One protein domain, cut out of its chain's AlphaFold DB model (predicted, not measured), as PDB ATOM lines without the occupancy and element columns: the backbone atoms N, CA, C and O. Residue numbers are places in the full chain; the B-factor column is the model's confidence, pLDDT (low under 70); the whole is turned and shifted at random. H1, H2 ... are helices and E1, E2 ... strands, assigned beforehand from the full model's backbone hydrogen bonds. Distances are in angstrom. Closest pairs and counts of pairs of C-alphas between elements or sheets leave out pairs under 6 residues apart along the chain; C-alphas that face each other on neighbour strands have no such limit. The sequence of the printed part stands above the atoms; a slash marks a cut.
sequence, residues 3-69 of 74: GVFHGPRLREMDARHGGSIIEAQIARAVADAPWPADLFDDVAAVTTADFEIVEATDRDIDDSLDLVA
ATOM      1  N   GLY A   3      50.583  20.619  18.919       98.00
ATOM      2  CA  GLY A   3      49.657  19.808  19.704       98.00
ATOM      3  C   GLY A   3      48.298  20.496  19.851       98.00
ATOM      4  O   GLY A   3      48.212  21.728  19.844       98.00
ATOM      5  N   VAL A   4      47.240  19.700  19.992       98.00
ATOM      6  CA  VAL A   4      45.892  20.151  20.364       98.00
ATOM      7  C   VAL A   4      45.737  20.059  21.876       98.00
ATOM      8  O   VAL A   4      45.971  19.008  22.466       98.00
ATOM      9  N   PHE A   5      45.295  21.136  22.511       98.00
ATOM     10  CA  PHE A   5      45.105  21.198  23.956       98.00
ATOM     11  C   PHE A   5      43.711  21.717  24.295       98.00
ATOM     12  O   PHE A   5      43.146  22.518  23.552       98.00
ATOM     13  N   HIS A   6      43.178  21.333  25.458       97.94
ATOM     14  CA  HIS A   6      42.022  22.026  26.031       97.94
ATOM     15  C   HIS A   6      42.361  23.501  26.201       97.94
ATOM     16  O   HIS A   6      43.355  23.817  26.853       97.94
ATOM     17  N   GLY A   7      41.554  24.383  25.627       97.69
ATOM     18  CA  GLY A   7      41.600  25.822  25.838       97.69
ATOM     19  C   GLY A   7      40.950  26.229  27.166       97.69
ATOM     20  O   GLY A   7      40.455  25.377  27.910       97.69
ATOM     21  N   PRO A   8      40.929  27.531  27.499       97.94
ATOM     22  CA  PRO A   8      40.546  28.009  28.827       97.94
ATOM     23  C   PRO A   8      39.156  27.549  29.277       97.94
ATOM     24  O   PRO A   8      39.020  27.015  30.375       97.94
ATOM     25  N   ARG A   9      38.140  27.663  28.410       97.75
ATOM     26  CA  ARG A   9      36.765  27.262  28.750       97.75
ATOM     27  C   ARG A   9      36.642  25.756  29.006       97.75
ATOM     28  O   ARG A   9      35.910  25.352  29.905       97.75
ATOM     29  N   LEU A  10      37.377  24.928  28.261       97.81
ATOM     30  CA  LEU A  10      37.361  23.476  28.449       97.81
ATOM     31  C   LEU A  10      38.119  23.057  29.712       97.81
ATOM     32  O   LEU A  10      37.664  22.171  30.421       97.81
ATOM     33  N   ARG A  11      39.195  23.766  30.078       97.62
ATOM     34  CA  ARG A  11      39.864  23.576  31.380       97.62
ATOM     35  C   ARG A  11      38.953  23.950  32.554       97.62
ATOM     36  O   ARG A  11      38.987  23.305  33.599       97.62
ATOM     37  N   GLU A  12      38.116  24.975  32.404       97.75
ATOM     38  CA  GLU A  12      37.091  25.305  33.404       97.75
ATOM     39  C   GLU A  12      36.001  24.225  33.490       97.75
ATOM     40  O   GLU A  12      35.508  23.943  34.583       97.75
ATOM     41  N   MET A  13      35.620  23.619  32.358       97.81
ATOM     42  CA  MET A  13      34.734  22.447  32.332       97.81
ATOM     43  C   MET A  13      35.374  21.258  33.050       97.81
ATOM     44  O   MET A  13      34.749  20.681  33.934       97.81
ATOM     45  N   ASP A  14      36.634  20.940  32.752       97.81
ATOM     46  CA  ASP A  14      37.379  19.880  33.436       97.81
ATOM     47  C   ASP A  14      37.372  20.071  34.951       97.81
ATOM     48  O   ASP A  14      37.068  19.137  35.692       97.81
ATOM     49  N   ALA A  15      37.646  21.289  35.424       97.88
ATOM     50  CA  ALA A  15      37.656  21.598  36.850       97.88
ATOM     51  C   ALA A  15      36.302  21.322  37.529       97.88
ATOM     52  O   ALA A  15      36.280  20.857  38.669       97.88
ATOM     53  N   ARG A  16      35.173  21.551  36.837       96.69
ATOM     54  CA  ARG A  16      33.835  21.200  37.353       96.69
ATOM     55  C   ARG A  16      33.624  19.691  37.474       96.69
ATOM     56  O   ARG A  16      32.914  19.257  38.376       96.69
ATOM     57  N   HIS A  17      34.270  18.909  36.613       96.94
ATOM     58  CA  HIS A  17      34.120  17.454  36.510       96.94
ATOM     59  C   HIS A  17      35.252  16.661  37.179       96.94
ATOM     60  O   HIS A  17      35.465  15.494  36.869       96.94
ATOM     61  N   GLY A  18      35.970  17.270  38.128       94.69
ATOM     62  CA  GLY A  18      37.013  16.585  38.903       94.69
ATOM     63  C   GLY A  18      38.394  16.567  38.245       94.69
ATOM     64  O   GLY A  18      39.239  15.768  38.630       94.69
ATOM     65  N   GLY A  19      38.633  17.461  37.285       96.50
ATOM     66  CA  GLY A  19      39.908  17.625  36.585       96.50
ATOM     67  C   GLY A  19      39.924  17.043  35.172       96.50
ATOM     68  O   GLY A  19      40.853  17.333  34.427       96.50
ATOM     69  N   SER A  20      38.902  16.275  34.784       96.62
ATOM     70  CA  SER A  20      38.746  15.763  33.422       96.62
ATOM     71  C   SER A  20      37.282  15.462  33.108       96.62
ATOM     72  O   SER A  20      36.684  14.530  33.654       96.62
ATOM     73  N   ILE A  21      36.702  16.209  32.165       97.12
ATOM     74  CA  ILE A  21      35.350  15.925  31.661       97.12
ATOM     75  C   ILE A  21      35.278  14.565  30.951       97.12
ATOM     76  O   ILE A  21      34.218  13.942  30.886       97.12
ATOM     77  N   ILE A  22      36.405  14.067  30.434       96.44
ATOM     78  CA  ILE A  22      36.494  12.760  29.775       96.44
ATOM     79  C   ILE A  22      36.439  11.639  30.816       96.44
ATOM     80  O   ILE A  22      35.668  10.693  30.652       96.44
ATOM     81  N   GLU A  23      37.193  11.747  31.914       97.56
ATOM     82  CA  GLU A  23      37.127  10.758  32.999       97.56
ATOM     83  C   GLU A  23      35.722  10.687  33.602       97.56
ATOM     84  O   GLU A  23      35.218   9.592  33.861       97.56
ATOM     85  N   ALA A  24      35.042  11.831  33.738       97.56
ATOM     86  CA  ALA A  24      33.652  11.871  34.178       97.56
ATOM     87  C   ALA A  24      32.710  11.098  33.236       97.56
ATOM     88  O   ALA A  24      31.848  10.361  33.717       97.56
ATOM     89  N   GLN A  25      32.889  11.197  31.912       97.81
ATOM     90  CA  GLN A  25      32.127  10.405  30.934       97.81
ATOM     91  C   GLN A  25      32.432   8.905  31.050       97.81
ATOM     92  O   GLN A  25      31.507   8.086  31.084       97.81
ATOM     93  N   ILE A  26      33.718   8.543  31.148       97.81
ATOM     94  CA  ILE A  26      34.175   7.148  31.253       97.81
ATOM     95  C   ILE A  26      33.615   6.495  32.516       97.81
ATOM     96  O   ILE A  26      33.087   5.387  32.446       97.81
ATOM     97  N   ALA A  27      33.667   7.181  33.660       97.62
ATOM     98  CA  ALA A  27      33.166   6.652  34.925       97.62
ATOM     99  C   ALA A  27      31.681   6.258  34.845       97.62
ATOM    100  O   ALA A  27      31.283   5.235  35.404       97.62
ATOM    101  N   ARG A  28      30.860   7.030  34.119       97.50
ATOM    102  CA  ARG A  28      29.438   6.710  33.904       97.50
ATOM    103  C   ARG A  28      29.249   5.510  32.986       97.50
ATOM    104  O   ARG A  28      28.460   4.631  33.318       97.50
ATOM    105  N   ALA A  29      30.008   5.447  31.893       97.00
ATOM    106  CA  ALA A  29      29.964   4.320  30.965       97.00
ATOM    107  C   ALA A  29      30.393   3.004  31.637       97.00
ATOM    108  O   ALA A  29      29.717   1.990  31.495       97.00
ATOM    109  N   VAL A  30      31.473   3.025  32.425       98.25
ATOM    110  CA  VAL A  30      31.958   1.857  33.184       98.25
ATOM    111  C   VAL A  30      30.939   1.403  34.231       98.25
ATOM    112  O   VAL A  30      30.803   0.206  34.473       98.25
ATOM    113  N   ALA A  31      30.213   2.340  34.840       97.88
ATOM    114  CA  ALA A  31      29.158   2.040  35.805       97.88
ATOM    115  C   ALA A  31      27.819   1.620  35.164       97.88
ATOM    116  O   ALA A  31      26.866   1.392  35.906       97.88
ATOM    117  N   ASP A  32      27.731   1.555  33.828       97.50
ATOM    118  CA  ASP A  32      26.486   1.351  33.071       97.50
ATOM    119  C   ASP A  32      25.356   2.301  33.524       97.50
ATOM    120  O   ASP A  32      24.198   1.927  33.712       97.50
ATOM    121  N   ALA A  33      25.724   3.560  33.772       97.44
ATOM    122  CA  ALA A  33      24.840   4.590  34.297       97.44
ATOM    123  C   ALA A  33      24.683   5.743  33.293       97.44
ATOM    124  O   ALA A  33      25.635   6.085  32.585       97.44
ATOM    125  N   PRO A  34      23.513   6.405  33.250       97.25
ATOM    126  CA  PRO A  34      23.336   7.581  32.411       97.25
ATOM    127  C   PRO A  34      24.225   8.737  32.885       97.25
ATOM    128  O   PRO A  34      24.611   8.828  34.057       97.25
ATOM    129  N   TRP A  35      24.511   9.661  31.970       98.00
ATOM    130  CA  TRP A  35      25.137  10.925  32.334       98.00
ATOM    131  C   TRP A  35      24.166  11.777  33.157       98.00
ATOM    132  O   TRP A  35      22.991  11.888  32.796       98.00
ATOM    133  N   PRO A  36      24.632  12.389  34.256       97.19
ATOM    134  CA  PRO A  36      23.878  13.446  34.909       97.19
ATOM    135  C   PRO A  36      23.720  14.656  33.967       97.19
ATOM    136  O   PRO A  36      24.490  14.822  33.019       97.19
ATOM    137  N   ALA A  37      22.699  15.483  34.205       97.94
ATOM    138  CA  ALA A  37      22.314  16.557  33.282       97.94
ATOM    139  C   ALA A  37      23.423  17.602  33.067       97.94
ATOM    140  O   ALA A  37      23.644  18.030  31.944       97.94
ATOM    141  N   ASP A  38      24.161  17.952  34.119       96.88
ATOM    142  CA  ASP A  38      25.288  18.887  34.058       96.88
ATOM    143  C   ASP A  38      26.435  18.378  33.170       96.88
ATOM    144  O   ASP A  38      26.963  19.133  32.357       96.88
ATOM    145  N   LEU A  39      26.784  17.092  33.265       97.75
ATOM    146  CA  LEU A  39      27.773  16.468  32.385       97.75
ATOM    147  C   LEU A  39      27.292  16.445  30.931       97.75
ATOM    148  O   LEU A  39      28.070  16.720  30.023       97.75
ATOM    149  N   PHE A  40      26.016  16.127  30.705       98.00
ATOM    150  CA  PHE A  40      25.441  16.139  29.363       98.00
ATOM    151  C   PHE A  40      25.479  17.540  28.740       98.00
ATOM    152  O   PHE A  40      25.940  17.683  27.608       98.00
ATOM    153  N   ASP A  41      25.042  18.558  29.481       98.25
ATOM    154  CA  ASP A  41      25.006  19.943  29.010       98.25
ATOM    155  C   ASP A  41      26.416  20.469  28.709       98.25
ATOM    156  O   ASP A  41      26.631  21.094  27.668       98.25
ATOM    157  N   ASP A  42      27.395  20.170  29.569       97.88
ATOM    158  CA  ASP A  42      28.783  20.578  29.347       97.88
ATOM    159  C   ASP A  42      29.396  19.890  28.120       97.88
ATOM    160  O   ASP A  42      30.009  20.568  27.295       97.88
ATOM    161  N   VAL A  43      29.186  18.578  27.943       97.69
ATOM    162  CA  VAL A  43      29.668  17.849  26.755       97.69
ATOM    163  C   VAL A  43      28.998  18.370  25.482       97.69
ATOM    164  O   VAL A  43      29.672  18.594  24.478       97.69
ATOM    165  N   ALA A  44      27.685  18.609  25.517       98.19
ATOM    166  CA  ALA A  44      26.942  19.142  24.379       98.19
ATOM    167  C   ALA A  44      27.367  20.573  24.009       98.19
ATOM    168  O   ALA A  44      27.226  20.982  22.856       98.19
ATOM    169  N   ALA A  45      27.893  21.335  24.969       97.94
ATOM    170  CA  ALA A  45      28.361  22.695  24.754       97.94
ATOM    171  C   ALA A  45      29.776  22.779  24.159       97.94
ATOM    172  O   ALA A  45      30.189  23.890  23.821       97.94
ATOM    173  N   VAL A  46      30.533  21.679  24.054       98.06
ATOM    174  CA  VAL A  46      31.903  21.686  23.512       98.06
ATOM    175  C   VAL A  46      31.898  22.045  22.025       98.06
ATOM    176  O   VAL A  46      31.133  21.512  21.223       98.06
ATOM    177  N   THR A  47      32.796  22.945  21.641       98.00
ATOM    178  CA  THR A  47      33.001  23.417  20.272       98.00
ATOM    179  C   THR A  47      34.482  23.390  19.909       98.00
ATOM    180  O   THR A  47      35.358  23.266  20.761       98.00
ATOM    181  N   THR A  48      34.797  23.579  18.629       97.56
ATOM    182  CA  THR A  48      36.193  23.685  18.177       97.56
ATOM    183  C   THR A  48      36.924  24.906  18.741       97.56
ATOM    184  O   THR A  48      38.146  24.880  18.830       97.56
ATOM    185  N   ALA A  49      36.206  25.956  19.157       98.06
ATOM    186  CA  ALA A  49      36.800  27.148  19.766       98.06
ATOM    187  C   ALA A  49      37.343  26.896  21.185       98.06
ATOM    188  O   ALA A  49      38.035  27.744  21.741       98.06
ATOM    189  N   ASP A  50      37.038  25.735  21.763       98.31
ATOM    190  CA  ASP A  50      37.484  25.340  23.095       98.31
ATOM    191  C   ASP A  50      38.834  24.634  23.095       98.31
ATOM    192  O   ASP A  50      39.276  24.161  24.141       98.31
ATOM    193  N   PHE A  51      39.481  24.563  21.935       98.19
ATOM    194  CA  PHE A  51      40.780  23.946  21.757       98.19
ATOM    195  C   PHE A  51      41.803  24.978  21.303       98.19
ATOM    196  O   PHE A  51      41.517  25.881  20.518       98.19
ATOM    197  N   GLU A  52      43.024  24.807  21.789       97.88
ATOM    198  CA  GLU A  52      44.183  25.585  21.377       97.88
ATOM    199  C   GLU A  52      45.115  24.682  20.572       97.88
ATOM    200  O   GLU A  52      45.388  23.548  20.971       97.88
ATOM    201  N   ILE A  53      45.610  25.192  19.446       97.25
ATOM    202  CA  ILE A  53      46.687  24.564  18.680       97.25
ATOM    203  C   ILE A  53      47.962  25.315  19.040       97.25
ATOM    204  O   ILE A  53      48.061  26.515  18.782       97.25
ATOM    205  N   VAL A  54      48.908  24.624  19.669       97.38
ATOM    206  CA  VAL A  54      50.137  25.226  20.202       97.38
ATOM    207  C   VAL A  54      51.340  24.479  19.641       97.38
ATOM    208  O   VAL A  54      51.348  23.248  19.625       97.38
ATOM    209  N   GLU A  55      52.355  25.205  19.174       96.75
ATOM    210  CA  GLU A  55      53.580  24.584  18.664       96.75
ATOM    211  C   GLU A  55      54.347  23.873  19.787       96.75
ATOM    212  O   GLU A  55      54.410  24.345  20.923       96.75
ATOM    213  N   ALA A  56      55.002  22.760  19.446       94.25
ATOM    214  CA  ALA A  56      55.786  21.954  20.388       94.25
ATOM    215  C   ALA A  56      56.963  22.709  21.040       94.25
ATOM    216  O   ALA A  56      57.567  22.225  21.992       94.25
ATOM    217  N   THR A  57      57.332  23.883  20.517       95.50
ATOM    218  CA  THR A  57      58.338  24.759  21.130       95.50
ATOM    219  C   THR A  57      57.805  25.538  22.329       95.50
ATOM    220  O   THR A  57      58.605  25.957  23.162       95.50
ATOM    221  N   ASP A  58      56.488  25.737  22.415       96.56
ATOM    222  CA  ASP A  58      55.847  26.564  23.444       96.56
ATOM    223  C   ASP A  58      55.215  25.722  24.562       96.56
ATOM    224  O   ASP A  58      55.022  26.208  25.679       96.56
ATOM    225  N   ARG A  59      54.898  24.452  24.283       95.88
ATOM    226  CA  ARG A  59      54.342  23.500  25.250       95.88
ATOM    227  C   ARG A  59      54.771  22.074  24.916       95.88
ATOM    228  O   ARG A  59      54.900  21.739  23.741       95.88
ATOM    229  N   ASP A  60      54.956  21.252  25.951       95.81
ATOM    230  CA  ASP A  60      55.270  19.833  25.784       95.81
ATOM    231  C   ASP A  60      54.172  19.133  24.972       95.81
ATOM    232  O   ASP A  60      52.977  19.265  25.250       95.81
ATOM    233  N   ILE A  61      54.594  18.431  23.926       95.12
ATOM    234  CA  ILE A  61      53.698  17.782  22.980       95.12
ATOM    235  C   ILE A  61      53.127  16.481  23.548       95.12
ATOM    236  O   ILE A  61      52.044  16.069  23.134       95.12
ATOM    237  N   ASP A  62      53.804  15.876  24.526       95.38
ATOM    238  CA  ASP A  62      53.331  14.665  25.200       95.38
ATOM    239  C   ASP A  62      52.076  14.943  26.054       95.38
ATOM    240  O   ASP A  62      51.283  14.037  26.303       95.38
ATOM    241  N   ASP A  63      51.840  16.209  26.424       94.12
ATOM    242  CA  ASP A  63      50.633  16.665  27.128       94.12
ATOM    243  C   ASP A  63      49.451  16.970  26.184       94.12
ATOM    244  O   ASP A  63      48.388  17.418  26.632       94.12
ATOM    245  N   SER A  64      49.642  16.840  24.868       96.56
ATOM    246  CA  SER A  64      48.607  17.159  23.882       96.56
ATOM    247  C   SER A  64      47.614  16.011  23.693       96.56
ATOM    248  O   SER A  64      47.914  14.842  23.916       96.56
ATOM    249  N   LEU A  65      46.400  16.358  23.273       95.56
ATOM    250  CA  LEU A  65      45.330  15.403  22.982       95.56
ATOM    251  C   LEU A  65      45.517  14.742  21.616       95.56
ATOM    252  O   LEU A  65      45.113  13.599  21.420       95.56
ATOM    253  N   ASP A  66      46.077  15.492  20.667       96.19
ATOM    254  CA  ASP A  66      46.356  15.044  19.306       96.19
ATOM    255  C   ASP A  66      47.417  15.945  18.654       96.19
ATOM    256  O   ASP A  66      47.689  17.057  19.121       96.19
ATOM    257  N   LEU A  67      47.989  15.480  17.544       96.94
ATOM    258  CA  LEU A  67      49.065  16.140  16.817       96.94
ATOM    259  C   LEU A  67      48.576  16.739  15.497       96.94
ATOM    260  O   LEU A  67      47.936  16.083  14.678       96.94
ATOM    261  N   VAL A  68      48.977  17.981  15.233       95.19
ATOM    262  CA  VAL A  68      48.717  18.691  13.978       95.19
ATOM    263  C   VAL A  68      50.035  18.984  13.269       95.19
ATOM    264  O   VAL A  68      50.910  19.704  13.763       95.19
ATOM    265  N   ALA A  69      50.170  18.450  12.056       94.31
ATOM    266  CA  ALA A  69      51.291  18.717  11.166       94.31
ATOM    267  C   ALA A  69      50.786  19.306   9.846       94.31
ATOM    268  O   ALA A  69      49.956  18.708   9.163       94.31
TER     269      ALA A  69
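AT A GLANCE: This is residues 3 to 69 of the 74 residues of the protein "Putative methyltransferase domain protein" of Mycobacterium xenopi 4042 (UniProt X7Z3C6). Picture an elongated domain with a small three-stranded sheet at one end and a loose, open triangle of three short helices, H1, H2 and H3, making the rest of its length. H1 is the helix next to the sheet and only grazes it; H2 and H3 reach away from it, and the link after H3 returns to the sheet. The printed part has 67 residues with three named helices and three named strands, in the order E1 H1 H2 H3 E2 E3, and its class is mixed, helices and strands. The sheet runs E2, E1, E3 and is antiparallel throughout. The whole is only just loose, close to compact, with a radius of gyration of the C-alphas of 13.4 A, and it spans 41 by 21 by 19 A.

IN THESE COORDINATES: Find C-alpha 3 at (49.657, 19.808, 19.704), where strand E1, residues 3 to 6, begins. Beyond Gly 7, helix H1 takes residues 8 to 16, 12.8 A long. Next comes H2, residues 21 to 30, 14.6 A long; find its first C-alpha at (35.350, 15.925, 31.661). H3 holds residues 37 to 44, 10.4 A. Then read strand E2, residues 51 to 55, 13.2 A, and E3, residues 66 to 68, which ends with C-alpha 68 at (48.717, 18.691, 13.978).

HOW THE PARTS SIT: Start at E1, the inner strand. E2, an edge strand, is its antiparallel neighbour at 146 degrees; look for N 3 and O 54, 2.8 A apart, and N 52 and O 5, 2.9 A, both within hydrogen-bond range. E3, the other edge strand, is antiparallel to E1 at 130 degrees, with N 4 and O 66 at 2.8 A. H1 is on the sheet but only grazes it, with residues 8 to 14; its closest C-alpha to E2 is that of Leu 10, 7.5 A from Phe 51. H1 and H2 are close but not clearly touching, their closest C-alphas being those of Asp 14 and Ile 21, 4.8 A apart. H1 and H3 are also close but not clearly touching, with Met 13 and Asp 42 closest, their C-alphas 6.9 A apart. H2 and H3 touch, opposite ways at a steep tilt of 62 degrees; the C-alphas of Gln 25 and Leu 39 are closest, at 7.6 A. Neither H2 nor H3 is on the sheet. In H1, H2 and H3 every O i to N i+4 pair is within hydrogen-bond range.

THE WHOLE: The two C-alphas farthest apart are those of Asp 32 and Thr 57, at 41.3 A. The printed part has no cut and no long link. The mean pLDDT of the printed part is 97.1, and no printed residue is under 70.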